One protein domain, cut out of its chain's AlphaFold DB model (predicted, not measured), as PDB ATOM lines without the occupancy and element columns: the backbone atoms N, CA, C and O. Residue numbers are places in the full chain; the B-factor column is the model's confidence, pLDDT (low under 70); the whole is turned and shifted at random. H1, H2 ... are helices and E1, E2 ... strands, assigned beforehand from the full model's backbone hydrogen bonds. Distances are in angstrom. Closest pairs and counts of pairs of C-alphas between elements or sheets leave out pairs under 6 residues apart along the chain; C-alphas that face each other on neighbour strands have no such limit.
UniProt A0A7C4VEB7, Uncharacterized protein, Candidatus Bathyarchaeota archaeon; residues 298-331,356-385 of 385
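This is residues 298 to 331 and 356 to 385 of the 385 residues of an uncharacterized protein of Candidatus Bathyarchaeota archaeon (UniProt A0A7C4VEB7). Two separate two-stranded hairpins, E1 with E2 and E3 with E4, have their turns at the same end of the domain, with a gap between them, and each leads into a helix at the other end. H1 follows E2 and H2 follows E4; the two helices stand nearly crosswise, and the last turns of H2 reach outward. The printed part has 64 residues in the order E1, E2, H1, E3, E4, H2, a mixed class with two antiparallel sheets, E1 - E2 and E3 - E4. It is only just compact, close to loose, with a radius of gyration of the C-alphas of 12.4 A and spans of 33 by 26 by 18 A.

Look first at the hairpin of E1, residues 301 to 306, and E2, residues 313 to 318: N 305 and O 314 are 2.9 A apart, within hydrogen-bond range. In the hairpin of E3, residues 356 to 358, and E4, residues 365 to 369, find N 357 and O 366 at 2.8 A, also within range. E1 and E4 are only just apart, closest 8.4 A. From E1 go to H2, residues 370 to 382: the closest C-alphas, Ile 303 and Glu 376, are 6.7 A apart. H1, residues 320 to 329, is close to H2 but not clearly touching, with C-alphas 326 and 370 closest at 6.9 A, about perpendicular at 75 degrees. In both helices every O i to N i+4 pair is within hydrogen-bond range.

Find C-alpha 301 at (-17.303, -3.884, 3.243); E1 runs 16.0 A from there, and E2 15.1 A. H1 measures 14.3 A, E3 6.9 A and E4 13.0 A. H2 runs 18.6 A to C-alpha 382 at (-3.883, 0.892, 5.933).

The C-alphas farthest apart, Gly 363 and Arg 385, are 36.4 A apart. Residues 332 to 355 are not printed, and C-alphas 331 and 356 are 22.4 A apart across the cut. None of the links printed whole is long. Confidence is under 70 at residues 298 to 301, 319 to 331, 374 and 377 to 385.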
ATOM      1  N   VAL A 298     -18.655   5.084   2.381       53.34
ATOM      2  CA  VAL A 298     -19.058   3.784   2.935       53.34
ATOM      3  C   VAL A 298     -19.582   2.899   1.800       53.34
ATOM      4  O   VAL A 298     -20.773   2.893   1.490       53.34
ATOM      5  N   GLY A 299     -18.674   2.183   1.137       58.69
ATOM      6  CA  GLY A 299     -19.016   1.040   0.288       58.69
ATOM      7  C   GLY A 299     -19.376  -0.190   1.127       58.69
ATOM      8  O   GLY A 299     -19.076  -0.240   2.321       58.69
ATOM      9  N   GLU A 300     -20.011  -1.189   0.510       58.59
ATOM     10  CA  GLU A 300     -20.174  -2.511   1.126       58.59
ATOM     11  C   GLU A 300     -18.787  -3.056   1.483       58.59
ATOM     12  O   GLU A 300     -17.929  -3.219   0.613       58.59
ATOM     13  N   PHE A 301     -18.538  -3.276   2.772       67.19
ATOM     14  CA  PHE A 301     -17.303  -3.884   3.243       67.19
ATOM     15  C   PHE A 301     -17.638  -5.157   4.007       67.19
ATOM     16  O   PHE A 301     -18.538  -5.204   4.848       67.19
ATOM     17  N   SER A 302     -16.894  -6.207   3.682       71.88
ATOM     18  CA  SER A 302     -16.952  -7.476   4.382       71.88
ATOM     19  C   SER A 302     -15.822  -7.534   5.399       71.88
ATOM     20  O   SER A 302     -14.656  -7.405   5.020       71.88
ATOM     21  N   ILE A 303     -16.151  -7.768   6.665       78.88
ATOM     22  CA  ILE A 303     -15.149  -8.135   7.671       78.88
ATOM     23  C   ILE A 303     -15.076  -9.652   7.772       78.88
ATOM     24  O   ILE A 303     -16.088 -10.342   7.669       78.88
ATOM     25  N   ASN A 304     -13.880 -10.185   7.982       81.94
ATOM     26  CA  ASN A 304     -13.708 -11.611   8.210       81.94
ATOM     27  C   ASN A 304     -13.892 -11.898   9.698       81.94
ATOM     28  O   ASN A 304     -13.043 -11.545  10.511       81.94
ATOM     29  N   VAL A 305     -14.994 -12.551  10.056       81.69
ATOM     30  CA  VAL A 305     -15.285 -12.910  11.447       81.69
ATOM     31  C   VAL A 305     -14.868 -14.352  11.670       81.69
ATOM     32  O   VAL A 305     -15.334 -15.259  10.977       81.69
ATOM     33  N   LYS A 306     -13.990 -14.582  12.648       85.38
ATOM     34  CA  LYS A 306     -13.606 -15.929  13.073       85.38
ATOM     35  C   LYS A 306     -14.556 -16.415  14.161       85.38
ATOM     36  O   LYS A 306     -14.657 -15.800  15.217       85.38
ATOM     37  N   CYS A 307     -15.239 -17.532  13.920       83.31
ATOM     38  CA  CYS A 307     -16.127 -18.117  14.917       83.31
ATOM     39  C   CYS A 307     -15.325 -18.684  16.101       83.31
ATOM     40  O   CYS A 307     -14.507 -19.579  15.881       83.31
ATOM     41  N   PRO A 308     -15.580 -18.260  17.351       83.88
ATOM     42  CA  PRO A 308     -14.898 -18.823  18.515       83.88
ATOM     43  C   PRO A 308     -15.256 -20.298  18.756       83.88
ATOM     44  O   PRO A 308     -14.416 -21.048  19.238       83.88
ATOM     45  N   ASN A 309     -16.457 -20.746  18.364       85.38
ATOM     46  CA  ASN A 309     -16.907 -22.123  18.608       85.38
ATOM     47  C   ASN A 309     -16.340 -23.161  17.628       85.38
ATOM     48  O   ASN A 309     -16.126 -24.301  18.020       85.38
ATOM     49  N   CYS A 310     -16.127 -22.813  16.354       85.12
ATOM     50  CA  CYS A 310     -15.654 -23.774  15.341       85.12
ATOM     51  C   CYS A 310     -14.391 -23.328  14.594       85.12
ATOM     52  O   CYS A 310     -13.961 -23.998  13.659       85.12
ATOM     53  N   SER A 311     -13.807 -22.185  14.964       87.31
ATOM     54  CA  SER A 311     -12.641 -21.566  14.313       87.31
ATOM     55  C   SER A 311     -12.786 -21.247  12.819       87.31
ATOM     56  O   SER A 311     -11.821 -20.771  12.221       87.31
ATOM     57  N   THR A 312     -13.963 -21.446  12.215       84.62
ATOM     58  CA  THR A 312     -14.204 -21.104  10.809       84.62
ATOM     59  C   THR A 312     -14.294 -19.590  10.655       84.62
ATOM     60  O   THR A 312     -15.040 -18.930  11.384       84.62
ATOM     61  N   THR A 313     -13.531 -19.044   9.712       86.44
ATOM     62  CA  THR A 313     -13.588 -17.630   9.334       86.44
ATOM     63  C   THR A 313     -14.539 -17.465   8.161       86.44
ATOM     64  O   THR A 313     -14.414 -18.179   7.168       86.44
ATOM     65  N   PHE A 314     -15.475 -16.526   8.258       80.75
ATOM     66  CA  PHE A 314     -16.411 -16.230   7.178       80.75
ATOM     67  C   PHE A 314     -16.573 -14.716   6.993       80.75
ATOM     68  O   PHE A 314     -16.458 -13.960   7.966       80.75
ATOM     69  N   PRO A 315     -16.824 -14.255   5.757       82.06
ATOM     70  CA  PRO A 315     -17.066 -12.848   5.494       82.06
ATOM     71  C   PRO A 315     -18.458 -12.465   6.001       82.06
ATOM     72  O   PRO A 315     -19.471 -13.003   5.552       82.06
ATOM     73  N   LEU A 316     -18.515 -11.512   6.926       80.25
ATOM     74  CA  LEU A 316     -19.745 -10.842   7.316       80.25
ATOM     75  C   LEU A 316     -19.876  -9.554   6.507       80.25
ATOM     76  O   LEU A 316     -19.058  -8.644   6.644       80.25
ATOM     77  N   GLN A 317     -20.921  -9.478   5.687       77.81
ATOM     78  CA  GLN A 317     -21.303  -8.244   5.011       77.81
ATOM     79  C   GLN A 317     -21.888  -7.271   6.030       77.81
ATOM     80  O   GLN A 317     -22.936  -7.535   6.624       77.81
ATOM     81  N   ILE A 318     -21.205  -6.148   6.239       74.12
ATOM     82  CA  ILE A 318     -21.713  -5.101   7.115       74.12
ATOM     83  C   ILE A 318     -22.732  -4.272   6.335       74.12
ATOM     84  O   ILE A 318     -22.407  -3.599   5.357       74.12
ATOM     85  N   THR A 319     -23.991  -4.320   6.767       69.94
ATOM     86  CA  THR A 319     -25.075  -3.596   6.097       69.94
ATOM     87  C   THR A 319     -24.965  -2.087   6.321       69.94
ATOM     88  O   THR A 319     -24.445  -1.611   7.336       69.94
ATOM     89  N   LYS A 320     -25.528  -1.304   5.391       65.06
ATOM     90  CA  LYS A 320     -25.612   0.165   5.508       65.06
ATOM     91  C   LYS A 320     -26.259   0.612   6.823       65.06
ATOM     92  O   LYS A 320     -25.838   1.605   7.408       65.06
ATOM     93  N   GLU A 321     -27.247  -0.132   7.315       64.62
ATOM     94  CA  GLU A 321     -27.919   0.155   8.585       64.62
ATOM     95  C   GLU A 321     -27.012  -0.059   9.797       64.62
ATOM     96  O   GLU A 321     -27.072   0.730  10.739       64.62
ATOM     97  N   PHE A 322     -26.145  -1.075   9.767       67.00
ATOM     98  CA  PHE A 322     -25.149  -1.277  10.815       67.00
ATOM     99  C   PHE A 322     -24.155  -0.111  10.846       67.00
ATOM    100  O   PHE A 322     -23.938   0.481  11.902       67.00
ATOM    101  N   MET A 323     -23.642   0.316   9.688       65.62
ATOM    102  CA  MET A 323     -22.743   1.478   9.609       65.62
ATOM    103  C   MET A 323     -23.397   2.785  10.034       65.62
ATOM    104  O   MET A 323     -22.773   3.590  10.722       65.62
ATOM    105  N   ALA A 324     -24.669   2.985   9.695       63.53
ATOM    106  CA  ALA A 324     -25.414   4.152  10.149       63.53
ATOM    107  C   ALA A 324     -25.560   4.196  11.681       63.53
ATOM    108  O   ALA A 324     -25.687   5.285  12.243       63.53
ATOM    109  N   ARG A 325     -25.541   3.039  12.362       65.00
ATOM    110  CA  ARG A 325     -25.499   2.963  13.832       65.00
ATOM    111  C   ARG A 325     -24.092   3.198  14.374       65.00
ATOM    112  O   ARG A 325     -23.964   3.961  15.326       65.00
ATOM    113  N   VAL A 326     -23.058   2.636  13.740       62.47
ATOM    114  CA  VAL A 326     -21.647   2.873  14.107       62.47
ATOM    115  C   VAL A 326     -21.321   4.366  14.065       62.47
ATOM    116  O   VAL A 326     -20.833   4.906  15.050       62.47
ATOM    117  N   VAL A 327     -21.669   5.057  12.974       61.31
ATOM    118  CA  VAL A 327     -21.400   6.497  12.787       61.31
ATOM    119  C   VAL A 327     -22.226   7.374  13.738       61.31
ATOM    120  O   VAL A 327     -21.763   8.430  14.158       61.31
ATOM    121  N   ARG A 328     -23.441   6.948  14.118       60.25
ATOM    122  CA  ARG A 328     -24.246   7.661  15.129       60.25
ATOM    123  C   ARG A 328     -23.726   7.473  16.556       60.25
ATOM    124  O   ARG A 328     -23.901   8.377  17.364       60.25
ATOM    125  N   GLY A 329     -23.141   6.315  16.873       54.75
ATOM    126  CA  GLY A 329     -22.611   6.003  18.207       54.75
ATOM    127  C   GLY A 329     -21.182   6.505  18.431       54.75
ATOM    128  O   GLY A 329     -20.876   7.043  19.491       54.75
ATOM    129  N   TYR A 330     -20.327   6.382  17.416       51.69
ATOM    130  CA  TYR A 330     -18.958   6.886  17.400       51.69
ATOM    131  C   TYR A 330     -18.921   8.116  16.501       51.69
ATOM    132  O   TYR A 330     -18.704   8.017  15.294       51.69
ATOM    133  N   GLY A 331     -19.155   9.288  17.100       48.66
ATOM    134  CA  GLY A 331     -18.831  10.558  16.458       48.66
ATOM    135  C   GLY A 331     -17.424  10.477  15.863       48.66
ATOM    136  O   GLY A 331     -16.493  10.029  16.531       48.66
ATOM    137  N   THR A 356     -25.250  -9.505  17.870       79.06
ATOM    138  CA  THR A 356     -25.054 -10.944  17.756       79.06
ATOM    139  C   THR A 356     -25.328 -11.388  16.325       79.06
ATOM    140  O   THR A 356     -26.290 -10.955  15.690       79.06
ATOM    141  N   ILE A 357     -24.459 -12.240  15.793       80.06
ATOM    142  CA  ILE A 357     -24.648 -12.927  14.516       80.06
ATOM    143  C   ILE A 357     -24.585 -14.433  14.743       80.06
ATOM    144  O   ILE A 357     -24.014 -14.896  15.723       80.06
ATOM    145  N   THR A 358     -25.137 -15.222  13.830       81.44
ATOM    146  CA  THR A 358     -25.069 -16.686  13.926       81.44
ATOM    147  C   THR A 358     -24.007 -17.207  12.965       81.44
ATOM    148  O   THR A 358     -23.993 -16.824  11.796       81.44
ATOM    149  N   CYS A 359     -23.102 -18.065  13.440       83.19
ATOM    150  CA  CYS A 359     -22.087 -18.683  12.597       83.19
ATOM    151  C   CYS A 359     -22.757 -19.584  11.549       83.19
ATOM    152  O   CYS A 359     -23.441 -20.534  11.938       83.19
ATOM    153  N   PRO A 360     -22.523 -19.368  10.244       82.00
ATOM    154  CA  PRO A 360     -23.147 -20.178   9.201       82.00
ATOM    155  C   PRO A 360     -22.679 -21.640   9.222       82.00
ATOM    156  O   PRO A 360     -23.390 -22.511   8.737       82.00
ATOM    157  N   SER A 361     -21.505 -21.930   9.798       84.19
ATOM    158  CA  SER A 361     -20.937 -23.283   9.820       84.19
ATOM    159  C   SER A 361     -21.410 -24.138  10.995       84.19
ATOM    160  O   SER A 361     -21.591 -25.338  10.824       84.19
ATOM    161  N   CYS A 362     -21.592 -23.559  12.188       82.75
ATOM    162  CA  CYS A 362     -21.938 -24.329  13.394       82.75
ATOM    163  C   CYS A 362     -23.203 -23.856  14.120       82.75
ATOM    164  O   CYS A 362     -23.559 -24.431  15.144       82.75
ATOM    165  N   GLY A 363     -23.859 -22.792  13.649       84.69
ATOM    166  CA  GLY A 363     -25.046 -22.227  14.298       84.69
ATOM    167  C   GLY A 363     -24.774 -21.505  15.625       84.69
ATOM    168  O   GLY A 363     -25.710 -21.046  16.269       84.69
ATOM    169  N   GLY A 364     -23.514 -21.394  16.062       81.94
ATOM    170  CA  GLY A 364     -23.159 -20.693  17.296       81.94
ATOM    171  C   GLY A 364     -23.389 -19.185  17.183       81.94
ATOM    172  O   GLY A 364     -23.001 -18.578  16.185       81.94
ATOM    173  N   VAL A 365     -23.989 -18.578  18.206       83.25
ATOM    174  CA  VAL A 365     -24.171 -17.124  18.283       83.25
ATOM    175  C   VAL A 365     -22.839 -16.471  18.660       83.25
ATOM    176  O   VAL A 365     -22.232 -16.822  19.668       83.25
ATOM    177  N   ILE A 366     -22.371 -15.544  17.831       81.94
ATOM    178  CA  ILE A 366     -21.138 -14.776  18.002       81.94
ATOM    179  C   ILE A 366     -21.534 -13.333  18.272       81.94
ATOM    180  O   ILE A 366     -22.242 -12.722  17.474       81.94
ATOM    181  N   GLU A 367     -21.059 -12.783  19.377       81.88
ATOM    182  CA  GLU A 367     -21.171 -11.360  19.659       81.88
ATOM    183  C   GLU A 367     -20.022 -10.612  18.974       81.88
ATOM    184  O   GLU A 367     -18.855 -10.956  19.153       81.88
ATOM    185  N   ILE A 368     -20.360  -9.618  18.156       76.38
ATOM    186  CA  ILE A 368     -19.409  -8.727  17.493       76.38
ATOM    187  C   ILE A 368     -19.566  -7.351  18.112       76.38
ATOM    188  O   ILE A 368     -20.654  -6.763  18.077       76.38
ATOM    189  N   THR A 369     -18.476  -6.828  18.662       79.94
ATOM    190  CA  THR A 369     -18.458  -5.474  19.219       79.94
ATOM    191  C   THR A 369     -18.111  -4.451  18.143       79.94
ATOM    192  O   THR A 369     -17.423  -4.760  17.162       79.94
ATOM    193  N   TYR A 370     -18.569  -3.209  18.310       72.19
ATOM    194  CA  TYR A 370     -18.229  -2.132  17.378       72.19
ATOM    195  C   TYR A 370     -16.714  -1.916  17.257       72.19
ATOM    196  O   TYR A 370     -16.226  -1.658  16.158       72.19
ATOM    197  N   GLU A 371     -15.949  -2.092  18.338       72.25
ATOM    198  CA  GLU A 371     -14.489  -1.959  18.332       72.25
ATOM    199  C   GLU A 371     -13.814  -2.961  17.396       72.25
ATOM    200  O   GLU A 371     -12.862  -2.601  16.704       72.25
ATOM    201  N   GLN A 372     -14.309  -4.202  17.333       72.56
ATOM    202  CA  GLN A 372     -13.775  -5.210  16.414       72.56
ATOM    203  C   GLN A 372     -13.994  -4.803  14.954       72.56
ATOM    204  O   GLN A 372     -13.088  -4.942  14.134       72.56
ATOM    205  N   VAL A 373     -15.163  -4.238  14.634       71.38
ATOM    206  CA  VAL A 373     -15.461  -3.751  13.279       71.38
ATOM    207  C   VAL A 373     -14.575  -2.557  12.919       71.38
ATOM    208  O   VAL A 373     -13.990  -2.530  11.838       71.38
ATOM    209  N   VAL A 374     -14.425  -1.589  13.829       69.12
ATOM    210  CA  VAL A 374     -13.588  -0.396  13.611       69.12
ATOM    211  C   VAL A 374     -12.105  -0.765  13.477       69.12
ATOM    212  O   VAL A 374     -11.412  -0.205  12.625       69.12
ATOM    213  N   GLY A 375     -11.618  -1.727  14.267       71.38
ATOM    214  CA  GLY A 375     -10.248  -2.237  14.178       71.38
ATOM    215  C   GLY A 375      -9.937  -2.850  12.812       71.38
ATOM    216  O   GLY A 375      -8.963  -2.455  12.169       71.38
ATOM    217  N   GLU A 376     -10.804  -3.740  12.323       72.38
ATOM    218  CA  GLU A 376     -10.664  -4.350  10.992       72.38
ATOM    219  C   GLU A 376     -10.782  -3.315   9.859       72.38
ATOM    220  O   GLU A 376     -10.038  -3.380   8.879       72.38
ATOM    221  N   MET A 377     -11.656  -2.308   9.995       67.44
ATOM    222  CA  MET A 377     -11.748  -1.211   9.022       67.44
ATOM    223  C   MET A 377     -10.461  -0.379   8.955       67.44
ATOM    224  O   MET A 377     -10.004  -0.051   7.860       67.44
ATOM    225  N   SER A 378      -9.862  -0.045  10.102       65.25
ATOM    226  CA  SER A 378      -8.611   0.725  10.160       65.25
ATOM    227  C   SER A 378      -7.458  -0.023   9.486       65.25
ATOM    228  O   SER A 378      -6.722   0.549   8.679       65.25
ATOM    229  N   GLU A 379      -7.347  -1.329   9.729       67.69
ATOM    230  CA  GLU A 379      -6.358  -2.181   9.065       67.69
ATOM    231  C   GLU A 379      -6.631  -2.331   7.558       67.69
ATOM    232  O   GLU A 379      -5.699  -2.285   6.755       67.69
ATOM    233  N   ALA A 380      -7.896  -2.422   7.131       64.81
ATOM    234  CA  ALA A 380      -8.250  -2.448   5.710       64.81
ATOM    235  C   ALA A 380      -7.894  -1.139   4.979       64.81
ATOM    236  O   ALA A 380      -7.460  -1.183   3.827       64.81
ATOM    237  N   VAL A 381      -8.036   0.017   5.640       59.88
ATOM    238  CA  VAL A 381      -7.626   1.324   5.091       59.88
ATOM    239  C   VAL A 381      -6.103   1.420   4.986       59.88
ATOM    240  O   VAL A 381      -5.603   1.854   3.950       59.88
ATOM    241  N   LYS A 382      -5.355   0.952   5.995       65.19
ATOM    242  CA  LYS A 382      -3.883   0.892   5.933       65.19
ATOM    243  C   LYS A 382      -3.357  -0.032   4.835       65.19
ATOM    244  O   LYS A 382      -2.293   0.240   4.312       65.19
ATOM    245  N   ARG A 383      -4.076  -1.104   4.478       66.75
ATOM    246  CA  ARG A 383      -3.692  -2.000   3.365       66.75
ATOM    247  C   ARG A 383      -3.939  -1.405   1.973       66.75
ATOM    248  O   ARG A 383      -3.442  -1.962   1.000       66.75
ATOM    249  N   LYS A 384      -4.759  -0.353   1.860       55.84
ATOM    250  CA  LYS A 384      -5.100   0.310   0.586       55.84
ATOM    251  C   LYS A 384      -4.297   1.590   0.318       55.84
ATOM    252  O   LYS A 384      -4.388   2.105  -0.794       55.84
ATOM    253  N   ARG A 385      -3.570   2.100   1.314       49.88
ATOM    254  CA  ARG A 385      -2.535   3.132   1.161       49.88
ATOM    255  C   ARG A 385      -1.180   2.452   1.070       49.88
ATOM    256  O   ARG A 385      -0.329   2.991   0.337       49.88
TER     257      ARG A 385